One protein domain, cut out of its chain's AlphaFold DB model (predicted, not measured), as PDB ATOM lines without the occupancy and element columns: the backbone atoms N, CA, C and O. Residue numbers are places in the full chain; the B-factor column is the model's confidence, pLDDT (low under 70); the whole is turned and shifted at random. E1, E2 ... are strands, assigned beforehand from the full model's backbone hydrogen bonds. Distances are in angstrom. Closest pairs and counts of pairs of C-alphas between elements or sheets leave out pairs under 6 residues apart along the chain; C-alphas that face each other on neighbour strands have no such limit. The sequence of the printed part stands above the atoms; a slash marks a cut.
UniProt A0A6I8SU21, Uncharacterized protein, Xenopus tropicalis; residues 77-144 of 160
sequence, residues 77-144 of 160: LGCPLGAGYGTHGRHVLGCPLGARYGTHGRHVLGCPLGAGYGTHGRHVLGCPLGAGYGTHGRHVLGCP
ATOM      1  N   LEU A  77      18.387  36.274 -27.790       97.38
ATOM      2  CA  LEU A  77      18.457  36.800 -29.148       97.38
ATOM      3  C   LEU A  77      17.050  36.944 -29.726       97.38
ATOM      4  O   LEU A  77      16.287  35.979 -29.721       97.38
ATOM      5  N   GLY A  78      16.697  38.122 -30.232       93.50
ATOM      6  CA  GLY A  78      15.366  38.300 -30.801       93.50
ATOM      7  C   GLY A  78      15.063  39.674 -31.374       93.50
ATOM      8  O   GLY A  78      15.607  40.680 -30.931       93.50
ATOM      9  N   CYS A  79      14.139  39.708 -32.330       93.25
ATOM     10  CA  CYS A  79      13.611  40.932 -32.934       93.25
ATOM     11  C   CYS A  79      12.091  40.976 -32.717       93.25
ATOM     12  O   CYS A  79      11.330  40.604 -33.610       93.25
ATOM     13  N   PRO A  80      11.637  41.322 -31.502       93.44
ATOM     14  CA  PRO A  80      10.214  41.417 -31.195       93.44
ATOM     15  C   PRO A  80       9.546  42.558 -31.981       93.44
ATOM     16  O   PRO A  80      10.152  43.615 -32.173       93.44
ATOM     17  N   LEU A  81       8.290  42.363 -32.391       96.38
ATOM     18  CA  LEU A  81       7.454  43.416 -32.976       96.38
ATOM     19  C   LEU A  81       6.224  43.663 -32.095       96.38
ATOM     20  O   LEU A  81       5.500  42.731 -31.732       96.38
ATOM     21  N   GLY A  82       5.961  44.931 -31.782       95.12
ATOM     22  CA  GLY A  82       4.788  45.377 -31.029       95.12
ATOM     23  C   GLY A  82       5.142  46.162 -29.766       95.12
ATOM     24  O   GLY A  82       5.999  47.043 -29.821       95.12
ATOM     25  N   ALA A  83       4.460  45.910 -28.642       94.81
ATOM     26  CA  ALA A  83       4.589  46.768 -27.462       94.81
ATOM     27  C   ALA A  83       4.697  46.058 -26.105       94.81
ATOM     28  O   ALA A  83       4.123  44.998 -25.881       94.81
ATOM     29  N   GLY A  84       5.369  46.693 -25.141       95.12
ATOM     30  CA  GLY A  84       5.393  46.214 -23.755       95.12
ATOM     31  C   GLY A  84       6.234  44.950 -23.597       95.12
ATOM     32  O   GLY A  84       5.734  43.906 -23.181       95.12
ATOM     33  N   TYR A  85       7.505  45.044 -23.964       95.00
ATOM     34  CA  TYR A  85       8.446  43.929 -23.926       95.00
ATOM     35  C   TYR A  85       9.519  44.161 -22.865       95.00
ATOM     36  O   TYR A  85      10.138  45.222 -22.818       95.00
ATOM     37  N   GLY A  86       9.788  43.145 -22.053       96.12
ATOM     38  CA  GLY A  86      10.900  43.111 -21.109       96.12
ATOM     39  C   GLY A  86      11.887  42.009 -21.473       96.12
ATOM     40  O   GLY A  86      11.497  40.857 -21.666       96.12
ATOM     41  N   THR A  87      13.174  42.340 -21.553       97.25
ATOM     42  CA  THR A  87      14.247  41.364 -21.773       97.25
ATOM     43  C   THR A  87      15.303  41.478 -20.682       97.25
ATOM     44  O   THR A  87      15.817  42.559 -20.392       97.25
ATOM     45  N   HIS A  88      15.639  40.347 -20.072       97.56
ATOM     46  CA  HIS A  88      16.665  40.257 -19.042       97.56
ATOM     47  C   HIS A  88      17.664  39.163 -19.392       97.56
ATOM     48  O   HIS A  88      17.295  38.006 -19.600       97.56
ATOM     49  N   GLY A  89      18.951  39.507 -19.406       96.00
ATOM     50  CA  GLY A  89      19.974  38.493 -19.579       96.00
ATOM     51  C   GLY A  89      21.409  38.934 -19.403       96.00
ATOM     52  O   GLY A  89      21.708  40.095 -19.176       96.00
ATOM     53  N   ARG A  90      22.355  37.996 -19.488       97.62
ATOM     54  CA  ARG A  90      23.781  38.363 -19.438       97.62
ATOM     55  C   ARG A  90      24.221  38.970 -20.767       97.62
ATOM     56  O   ARG A  90      24.928  39.976 -20.762       97.62
ATOM     57  N   HIS A  91      23.810  38.348 -21.866       98.00
ATOM     58  CA  HIS A  91      24.027  38.818 -23.227       98.00
ATOM     59  C   HIS A  91      22.670  38.927 -23.910       98.00
ATOM     60  O   HIS A  91      21.958  37.925 -24.006       98.00
ATOM     61  N   VAL A  92      22.324  40.131 -24.348       97.75
ATOM     62  CA  VAL A  92      21.067  40.424 -25.035       97.75
ATOM     63  C   VAL A  92      21.402  41.016 -26.394       97.75
ATOM     64  O   VAL A  92      22.187  41.963 -26.469       97.75
ATOM     65  N   LEU A  93      20.839  40.436 -27.451       97.38
ATOM     66  CA  LEU A  93      21.031  40.887 -28.822       97.38
ATOM     67  C   LEU A  93      19.679  40.995 -29.526       97.38
ATOM     68  O   LEU A  93      18.931  40.020 -29.561       97.38
ATOM     69  N   GLY A  94      19.348  42.161 -30.076       93.75
ATOM     70  CA  GLY A  94      18.056  42.314 -30.735       93.75
ATOM     71  C   GLY A  94      17.774  43.671 -31.357       93.75
ATOM     72  O   GLY A  94      18.285  44.691 -30.908       93.75
ATOM     73  N   CYS A  95      16.903  43.676 -32.363       93.50
ATOM     74  CA  CYS A  95      16.406  44.882 -33.028       93.50
ATOM     75  C   CYS A  95      14.876  44.926 -32.903       93.50
ATOM     76  O   CYS A  95      14.170  44.542 -33.836       93.50
ATOM     77  N   PRO A  96      14.348  45.286 -31.721       93.38
ATOM     78  CA  PRO A  96      12.910  45.389 -31.505       93.38
ATOM     79  C   PRO A  96      12.293  46.510 -32.359       93.38
ATOM     80  O   PRO A  96      12.909  47.562 -32.533       93.38
ATOM     81  N   LEU A  97      11.062  46.308 -32.839       96.19
ATOM     82  CA  LEU A  97      10.246  47.374 -33.428       96.19
ATOM     83  C   LEU A  97       8.965  47.600 -32.621       96.19
ATOM     84  O   LEU A  97       8.230  46.664 -32.298       96.19
ATOM     85  N   GLY A  98       8.660  48.866 -32.350       95.00
ATOM     86  CA  GLY A  98       7.429  49.308 -31.699       95.00
ATOM     87  C   GLY A  98       7.690  50.136 -30.445       95.00
ATOM     88  O   GLY A  98       8.500  51.059 -30.486       95.00
ATOM     89  N   ALA A  99       6.976  49.866 -29.347       94.81
ATOM     90  CA  ALA A  99       6.994  50.756 -28.189       94.81
ATOM     91  C   ALA A  99       7.141  50.079 -26.819       94.81
ATOM     92  O   ALA A  99       6.731  48.940 -26.618       94.81
ATOM     93  N   ARG A 100       7.635  50.833 -25.829       96.12
ATOM     94  CA  ARG A 100       7.688  50.421 -24.411       96.12
ATOM     95  C   ARG A 100       8.495  49.139 -24.207       96.12
ATOM     96  O   ARG A 100       7.969  48.109 -23.783       96.12
ATOM     97  N   TYR A 101       9.776  49.217 -24.528       95.06
ATOM     98  CA  TYR A 101      10.715  48.106 -24.398       95.06
ATOM     99  C   TYR A 101      11.712  48.369 -23.273       95.06
ATOM    100  O   TYR A 101      12.326  49.430 -23.205       95.06
ATOM    101  N   GLY A 102      11.923  47.371 -22.423       95.94
ATOM    102  CA  GLY A 102      12.973  47.352 -21.412       95.94
ATOM    103  C   GLY A 102      13.989  46.259 -21.717       95.94
ATOM    104  O   GLY A 102      13.626  45.102 -21.929       95.94
ATOM    105  N   THR A 103      15.272  46.605 -21.719       97.06
ATOM    106  CA  THR A 103      16.366  45.639 -21.849       97.06
ATOM    107  C   THR A 103      17.335  45.808 -20.687       97.06
ATOM    108  O   THR A 103      17.760  46.918 -20.362       97.06
ATOM    109  N   HIS A 104      17.692  44.704 -20.041       97.44
ATOM    110  CA  HIS A 104      18.682  44.704 -18.976       97.44
ATOM    111  C   HIS A 104      19.686  43.577 -19.182       97.44
ATOM    112  O   HIS A 104      19.324  42.396 -19.212       97.44
ATOM    113  N   GLY A 105      20.971  43.918 -19.226       95.88
ATOM    114  CA  GLY A 105      21.998  42.897 -19.255       95.88
ATOM    115  C   GLY A 105      23.425  43.364 -19.094       95.88
ATOM    116  O   GLY A 105      23.721  44.545 -19.057       95.88
ATOM    117  N   ARG A 106      24.368  42.427 -18.972       97.38
ATOM    118  CA  ARG A 106      25.787  42.806 -18.865       97.38
ATOM    119  C   ARG A 106      26.294  43.371 -20.191       97.38
ATOM    120  O   ARG A 106      27.004  44.374 -20.182       97.38
ATOM    121  N   HIS A 107      25.936  42.715 -21.287       97.81
ATOM    122  CA  HIS A 107      26.223  43.143 -22.648       97.81
ATOM    123  C   HIS A 107      24.906  43.220 -23.408       97.81
ATOM    124  O   HIS A 107      24.202  42.212 -23.508       97.81
ATOM    125  N   VAL A 108      24.587  44.404 -23.915       97.25
ATOM    126  CA  VAL A 108      23.381  44.666 -24.700       97.25
ATOM    127  C   VAL A 108      23.813  45.193 -26.059       97.25
ATOM    128  O   VAL A 108      24.591  46.145 -26.123       97.25
ATOM    129  N   LEU A 109      23.335  44.558 -27.125       96.69
ATOM    130  CA  LEU A 109      23.575  44.981 -28.500       96.69
ATOM    131  C   LEU A 109      22.252  45.064 -29.259       96.69
ATOM    132  O   LEU A 109      21.502  44.090 -29.286       96.69
ATOM    133  N   GLY A 110      21.959  46.201 -29.884       93.00
ATOM    134  CA  GLY A 110      20.708  46.328 -30.624       93.00
ATOM    135  C   GLY A 110      20.452  47.672 -31.281       93.00
ATOM    136  O   GLY A 110      20.918  48.702 -30.809       93.00
ATOM    137  N   CYS A 111      19.648  47.662 -32.343       92.38
ATOM    138  CA  CYS A 111      19.178  48.863 -33.037       92.38
ATOM    139  C   CYS A 111      17.644  48.907 -32.978       92.38
ATOM    140  O   CYS A 111      16.978  48.497 -33.931       92.38
ATOM    141  N   PRO A 112      17.068  49.292 -31.826       92.31
ATOM    142  CA  PRO A 112      15.622  49.391 -31.664       92.31
ATOM    143  C   PRO A 112      15.020  50.493 -32.551       92.31
ATOM    144  O   PRO A 112      15.639  51.534 -32.770       92.31
ATOM    145  N   LEU A 113      13.791  50.271 -33.012       95.12
ATOM    146  CA  LEU A 113      12.995  51.213 -33.798       95.12
ATOM    147  C   LEU A 113      11.668  51.508 -33.088       95.12
ATOM    148  O   LEU A 113      10.916  50.594 -32.743       95.12
ATOM    149  N   GLY A 114      11.348  52.787 -32.897       94.69
ATOM    150  CA  GLY A 114      10.088  53.254 -32.314       94.69
ATOM    151  C   GLY A 114      10.275  54.089 -31.047       94.69
ATOM    152  O   GLY A 114      11.117  54.984 -31.033       94.69
ATOM    153  N   ALA A 115       9.465  53.861 -30.004       94.31
ATOM    154  CA  ALA A 115       9.397  54.785 -28.868       94.31
ATOM    155  C   ALA A 115       9.406  54.159 -27.464       94.31
ATOM    156  O   ALA A 115       8.856  53.085 -27.230       94.31
ATOM    157  N   GLY A 116       9.948  54.884 -26.483       93.81
ATOM    158  CA  GLY A 116       9.869  54.503 -25.070       93.81
ATOM    159  C   GLY A 116      10.723  53.277 -24.755       93.81
ATOM    160  O   GLY A 116      10.210  52.242 -24.332       93.81
ATOM    161  N   TYR A 117      12.021  53.381 -24.998       93.44
ATOM    162  CA  TYR A 117      12.969  52.290 -24.809       93.44
ATOM    163  C   TYR A 117      13.899  52.586 -23.635       93.44
ATOM    164  O   TYR A 117      14.507  53.649 -23.563       93.44
ATOM    165  N   GLY A 118      14.060  51.616 -22.741       94.38
ATOM    166  CA  GLY A 118      15.042  51.641 -21.664       94.38
ATOM    167  C   GLY A 118      16.076  50.541 -21.857       94.38
ATOM    168  O   GLY A 118      15.723  49.371 -22.023       94.38
ATOM    169  N   THR A 119      17.357  50.890 -21.810       95.88
ATOM    170  CA  THR A 119      18.455  49.919 -21.830       95.88
ATOM    171  C   THR A 119      19.357  50.125 -20.621       95.88
ATOM    172  O   THR A 119      19.777  51.243 -20.321       95.88
ATOM    173  N   HIS A 120      19.647  49.046 -19.899       96.25
ATOM    174  CA  HIS A 120      20.558  49.074 -18.763       96.25
ATOM    175  C   HIS A 120      21.605  47.975 -18.902       96.25
ATOM    176  O   HIS A 120      21.273  46.792 -19.024       96.25
ATOM    177  N   GLY A 121      22.884  48.341 -18.842       94.69
ATOM    178  CA  GLY A 121      23.929  47.336 -18.878       94.69
ATOM    179  C   GLY A 121      25.346  47.809 -18.654       94.69
ATOM    180  O   GLY A 121      25.636  48.990 -18.605       94.69
ATOM    181  N   ARG A 122      26.289  46.874 -18.499       96.56
ATOM    182  CA  ARG A 122      27.701  47.259 -18.323       96.56
ATOM    183  C   ARG A 122      28.280  47.800 -19.628       96.56
ATOM    184  O   ARG A 122      28.972  48.814 -19.602       96.56
ATOM    185  N   HIS A 123      27.998  47.109 -20.726       97.00
ATOM    186  CA  HIS A 123      28.363  47.500 -22.079       97.00
ATOM    187  C   HIS A 123      27.094  47.528 -22.925       97.00
ATOM    188  O   HIS A 123      26.409  46.507 -23.022       97.00
ATOM    189  N   VAL A 124      26.798  48.681 -23.510       96.06
ATOM    190  CA  VAL A 124      25.638  48.888 -24.377       96.06
ATOM    191  C   VAL A 124      26.141  49.382 -25.724       96.06
ATOM    192  O   VAL A 124      26.900  50.348 -25.773       96.06
ATOM    193  N   LEU A 125      25.744  48.702 -26.799       95.19
ATOM    194  CA  LEU A 125      26.054  49.091 -28.169       95.19
ATOM    195  C   LEU A 125      24.774  49.148 -29.001       95.19
ATOM    196  O   LEU A 125      24.035  48.166 -29.051       95.19
ATOM    197  N   GLY A 126      24.506  50.268 -29.668       91.19
ATOM    198  CA  GLY A 126      23.293  50.370 -30.471       91.19
ATOM    199  C   GLY A 126      23.037  51.712 -31.133       91.19
ATOM    200  O   GLY A 126      23.452  52.746 -30.626       91.19
ATOM    201  N   CYS A 127      22.294  51.696 -32.235       91.56
ATOM    202  CA  CYS A 127      21.843  52.899 -32.937       91.56
ATOM    203  C   CYS A 127      20.307  52.936 -32.929       91.56
ATOM    204  O   CYS A 127      19.681  52.464 -33.880       91.56
ATOM    205  N   PRO A 128      19.686  53.383 -31.822       91.12
ATOM    206  CA  PRO A 128      18.235  53.472 -31.727       91.12
ATOM    207  C   PRO A 128      17.666  54.528 -32.685       91.12
ATOM    208  O   PRO A 128      18.258  55.588 -32.885       91.12
ATOM    209  N   LEU A 129      16.488  54.243 -33.239       92.69
ATOM    210  CA  LEU A 129      15.745  55.121 -34.141       92.69
ATOM    211  C   LEU A 129      14.365  55.425 -33.538       92.69
ATOM    212  O   LEU A 129      13.594  54.506 -33.248       92.69
ATOM    213  N   GLY A 130      14.028  56.703 -33.364       92.69
ATOM    214  CA  GLY A 130      12.724  57.161 -32.871       92.69
ATOM    215  C   GLY A 130      12.806  58.062 -31.635       92.69
ATOM    216  O   GLY A 130      13.569  59.024 -31.642       92.69
ATOM    217  N   ALA A 131      11.984  57.817 -30.606       93.12
ATOM    218  CA  ALA A 131      11.833  58.764 -29.496       93.12
ATOM    219  C   ALA A 131      11.820  58.162 -28.081       93.12
ATOM    220  O   ALA A 131      11.350  57.050 -27.861       93.12
ATOM    221  N   GLY A 132      12.262  58.933 -27.084       92.19
ATOM    222  CA  GLY A 132      12.138  58.557 -25.669       92.19
ATOM    223  C   GLY A 132      13.001  57.348 -25.309       92.19
ATOM    224  O   GLY A 132      12.495  56.330 -24.836       92.19
ATOM    225  N   TYR A 133      14.299  57.452 -25.576       91.12
ATOM    226  CA  TYR A 133      15.277  56.400 -25.320       91.12
ATOM    227  C   TYR A 133      16.150  56.765 -24.121       91.12
ATOM    228  O   TYR A 133      16.824  57.793 -24.121       91.12
ATOM    229  N   GLY A 134      16.190  55.885 -23.127       92.50
ATOM    230  CA  GLY A 134      17.115  55.950 -22.002       92.50
ATOM    231  C   GLY A 134      18.143  54.829 -22.083       92.50
ATOM    232  O   GLY A 134      17.783  53.655 -22.183       92.50
ATOM    233  N   THR A 135      19.426  55.166 -22.010       93.75
ATOM    234  CA  THR A 135      20.509  54.183 -21.909       93.75
ATOM    235  C   THR A 135      21.354  54.463 -20.673       93.75
ATOM    236  O   THR A 135      21.764  55.596 -20.424       93.75
ATOM    237  N   HIS A 136      21.603  53.428 -19.878       94.62
ATOM    238  CA  HIS A 136      22.447  53.524 -18.696       94.62
ATOM    239  C   HIS A 136      23.491  52.415 -18.707       94.62
ATOM    240  O   HIS A 136      23.158  51.227 -18.768       94.62
ATOM    241  N   GLY A 137      24.765  52.785 -18.612       92.88
ATOM    242  CA  GLY A 137      25.815  51.789 -18.543       92.88
ATOM    243  C   GLY A 137      27.205  52.290 -18.235       92.88
ATOM    244  O   GLY A 137      27.453  53.476 -18.103       92.88
ATOM    245  N   ARG A 138      28.160  51.370 -18.082       95.12
ATOM    246  CA  ARG A 138      29.554  51.778 -17.846       95.12
ATOM    247  C   ARG A 138      30.201  52.276 -19.134       95.12
ATOM    248  O   ARG A 138      30.870  53.302 -19.109       95.12
ATOM    249  N   HIS A 139      29.997  51.529 -20.214       95.81
ATOM    250  CA  HIS A 139      30.436  51.867 -21.559       95.81
ATOM    251  C   HIS A 139      29.220  51.844 -22.478       95.81
ATOM    252  O   HIS A 139      28.558  50.808 -22.586       95.81
ATOM    253  N   VAL A 140      28.938  52.972 -23.114       94.25
ATOM    254  CA  VAL A 140      27.835  53.140 -24.057       94.25
ATOM    255  C   VAL A 140      28.420  53.597 -25.386       94.25
ATOM    256  O   VAL A 140      29.177  54.565 -25.419       94.25
ATOM    257  N   LEU A 141      28.096  52.884 -26.463       93.81
ATOM    258  CA  LEU A 141      28.490  53.245 -27.819       93.81
ATOM    259  C   LEU A 141      27.274  53.245 -28.746       93.81
ATOM    260  O   LEU A 141      26.576  52.234 -28.835       93.81
ATOM    261  N   GLY A 142      27.014  54.348 -29.443       89.56
ATOM    262  CA  GLY A 142      25.827  54.420 -30.288       89.56
ATOM    263  C   GLY A 142      25.557  55.763 -30.943       89.56
ATOM    264  O   GLY A 142      25.955  56.798 -30.426       89.56
ATOM    265  N   CYS A 143      24.827  55.743 -32.055       89.38
ATOM    266  CA  CYS A 143      24.363  56.941 -32.755       89.38
ATOM    267  C   CYS A 143      22.827  56.952 -32.780       89.38
ATOM    268  O   CYS A 143      22.232  56.423 -33.721       89.38
ATOM    269  N   PRO A 144      22.175  57.448 -31.712       88.25
ATOM    270  CA  PRO A 144      20.724  57.595 -31.679       88.25
ATOM    271  C   PRO A 144      20.224  58.614 -32.716       88.25
ATOM    272  O   PRO A 144      20.845  59.657 -32.885       88.25
TER     273      PRO A 144
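This is residues 77 to 144 of the 160 residues of an uncharacterized protein of Xenopus tropicalis (UniProt A0A6I8SU21). Going along the printed part from its first residue, you follow a chain wound in four stacked turns, a small, well-formed solenoid. Each turn is one long strand, E1, E2, E3 or E4, that bends sharply and folds back, and a tight link leads from each strand to the next, which lies beside it along its whole length. The printed part has 68 residues, with no named helix and four named strands, which stand in the sheet in their chain order E1, E2, E3, E4, all parallel; the class is all strand. The whole is compact, with a radius of gyration of the C-alphas of 10.2 A, and the C-alphas span 27 by 22 by 13 A.

Start at E1, residues 81 to 93, an edge strand that bends by 145 degrees at residue 90. Next comes E2, residues 97 to 109, its parallel neighbour at 4 degrees; look at C-alphas 83 and 99, which face each other at 4.7 A, and at N 87 and O 102, within hydrogen-bond range at 2.8 A. E3, residues 113 to 125, is parallel to E2 at 4 degrees, with N 103 and O 118 within hydrogen-bond range at 2.8 A. E4, residues 129 to 141, is the other edge strand, parallel to E3 at 3 degrees; find N 134 and O 117 within hydrogen-bond range at 2.8 A. E2 bends by 144 degrees at residue 106, E3 by 144 degrees at residue 122 and E4 by 144 degrees at residue 138. E1 and E4 are apart. The sheet is twisted, its C-alphas lying up to 7.4 A off the best plane; from edge to edge the strands' lines turn by 11 degrees.

Find C-alpha 81 at (7.454, 43.416, -32.976), where E1 begins. Follow E1 to its bend at C-alpha 90, (23.781, 38.363, -19.438), and on to C-alpha 93; its first and last C-alphas are 14.4 A apart. E2, from Leu 97 to Leu 109, and E3, from Leu 113 to Leu 125, each measure 14.4 A in the same way. E4 runs from Leu 129 to Leu 141, 14.3 A, and ends at C-alpha 141, (28.490, 53.245, -27.819).

The C-alphas of Gly 82 and Arg 138 are the two farthest apart, at 28.8 A, while those of Leu 77 and Pro 144, the first and last printed, are 21.1 A apart. The printed part has no cut. The links from E1 to E2, E2 to E3 and E3 to E4 are tight, with 3 residues each. The mean pLDDT of the printed part of this model is 94.6, and no printed residue is under 70.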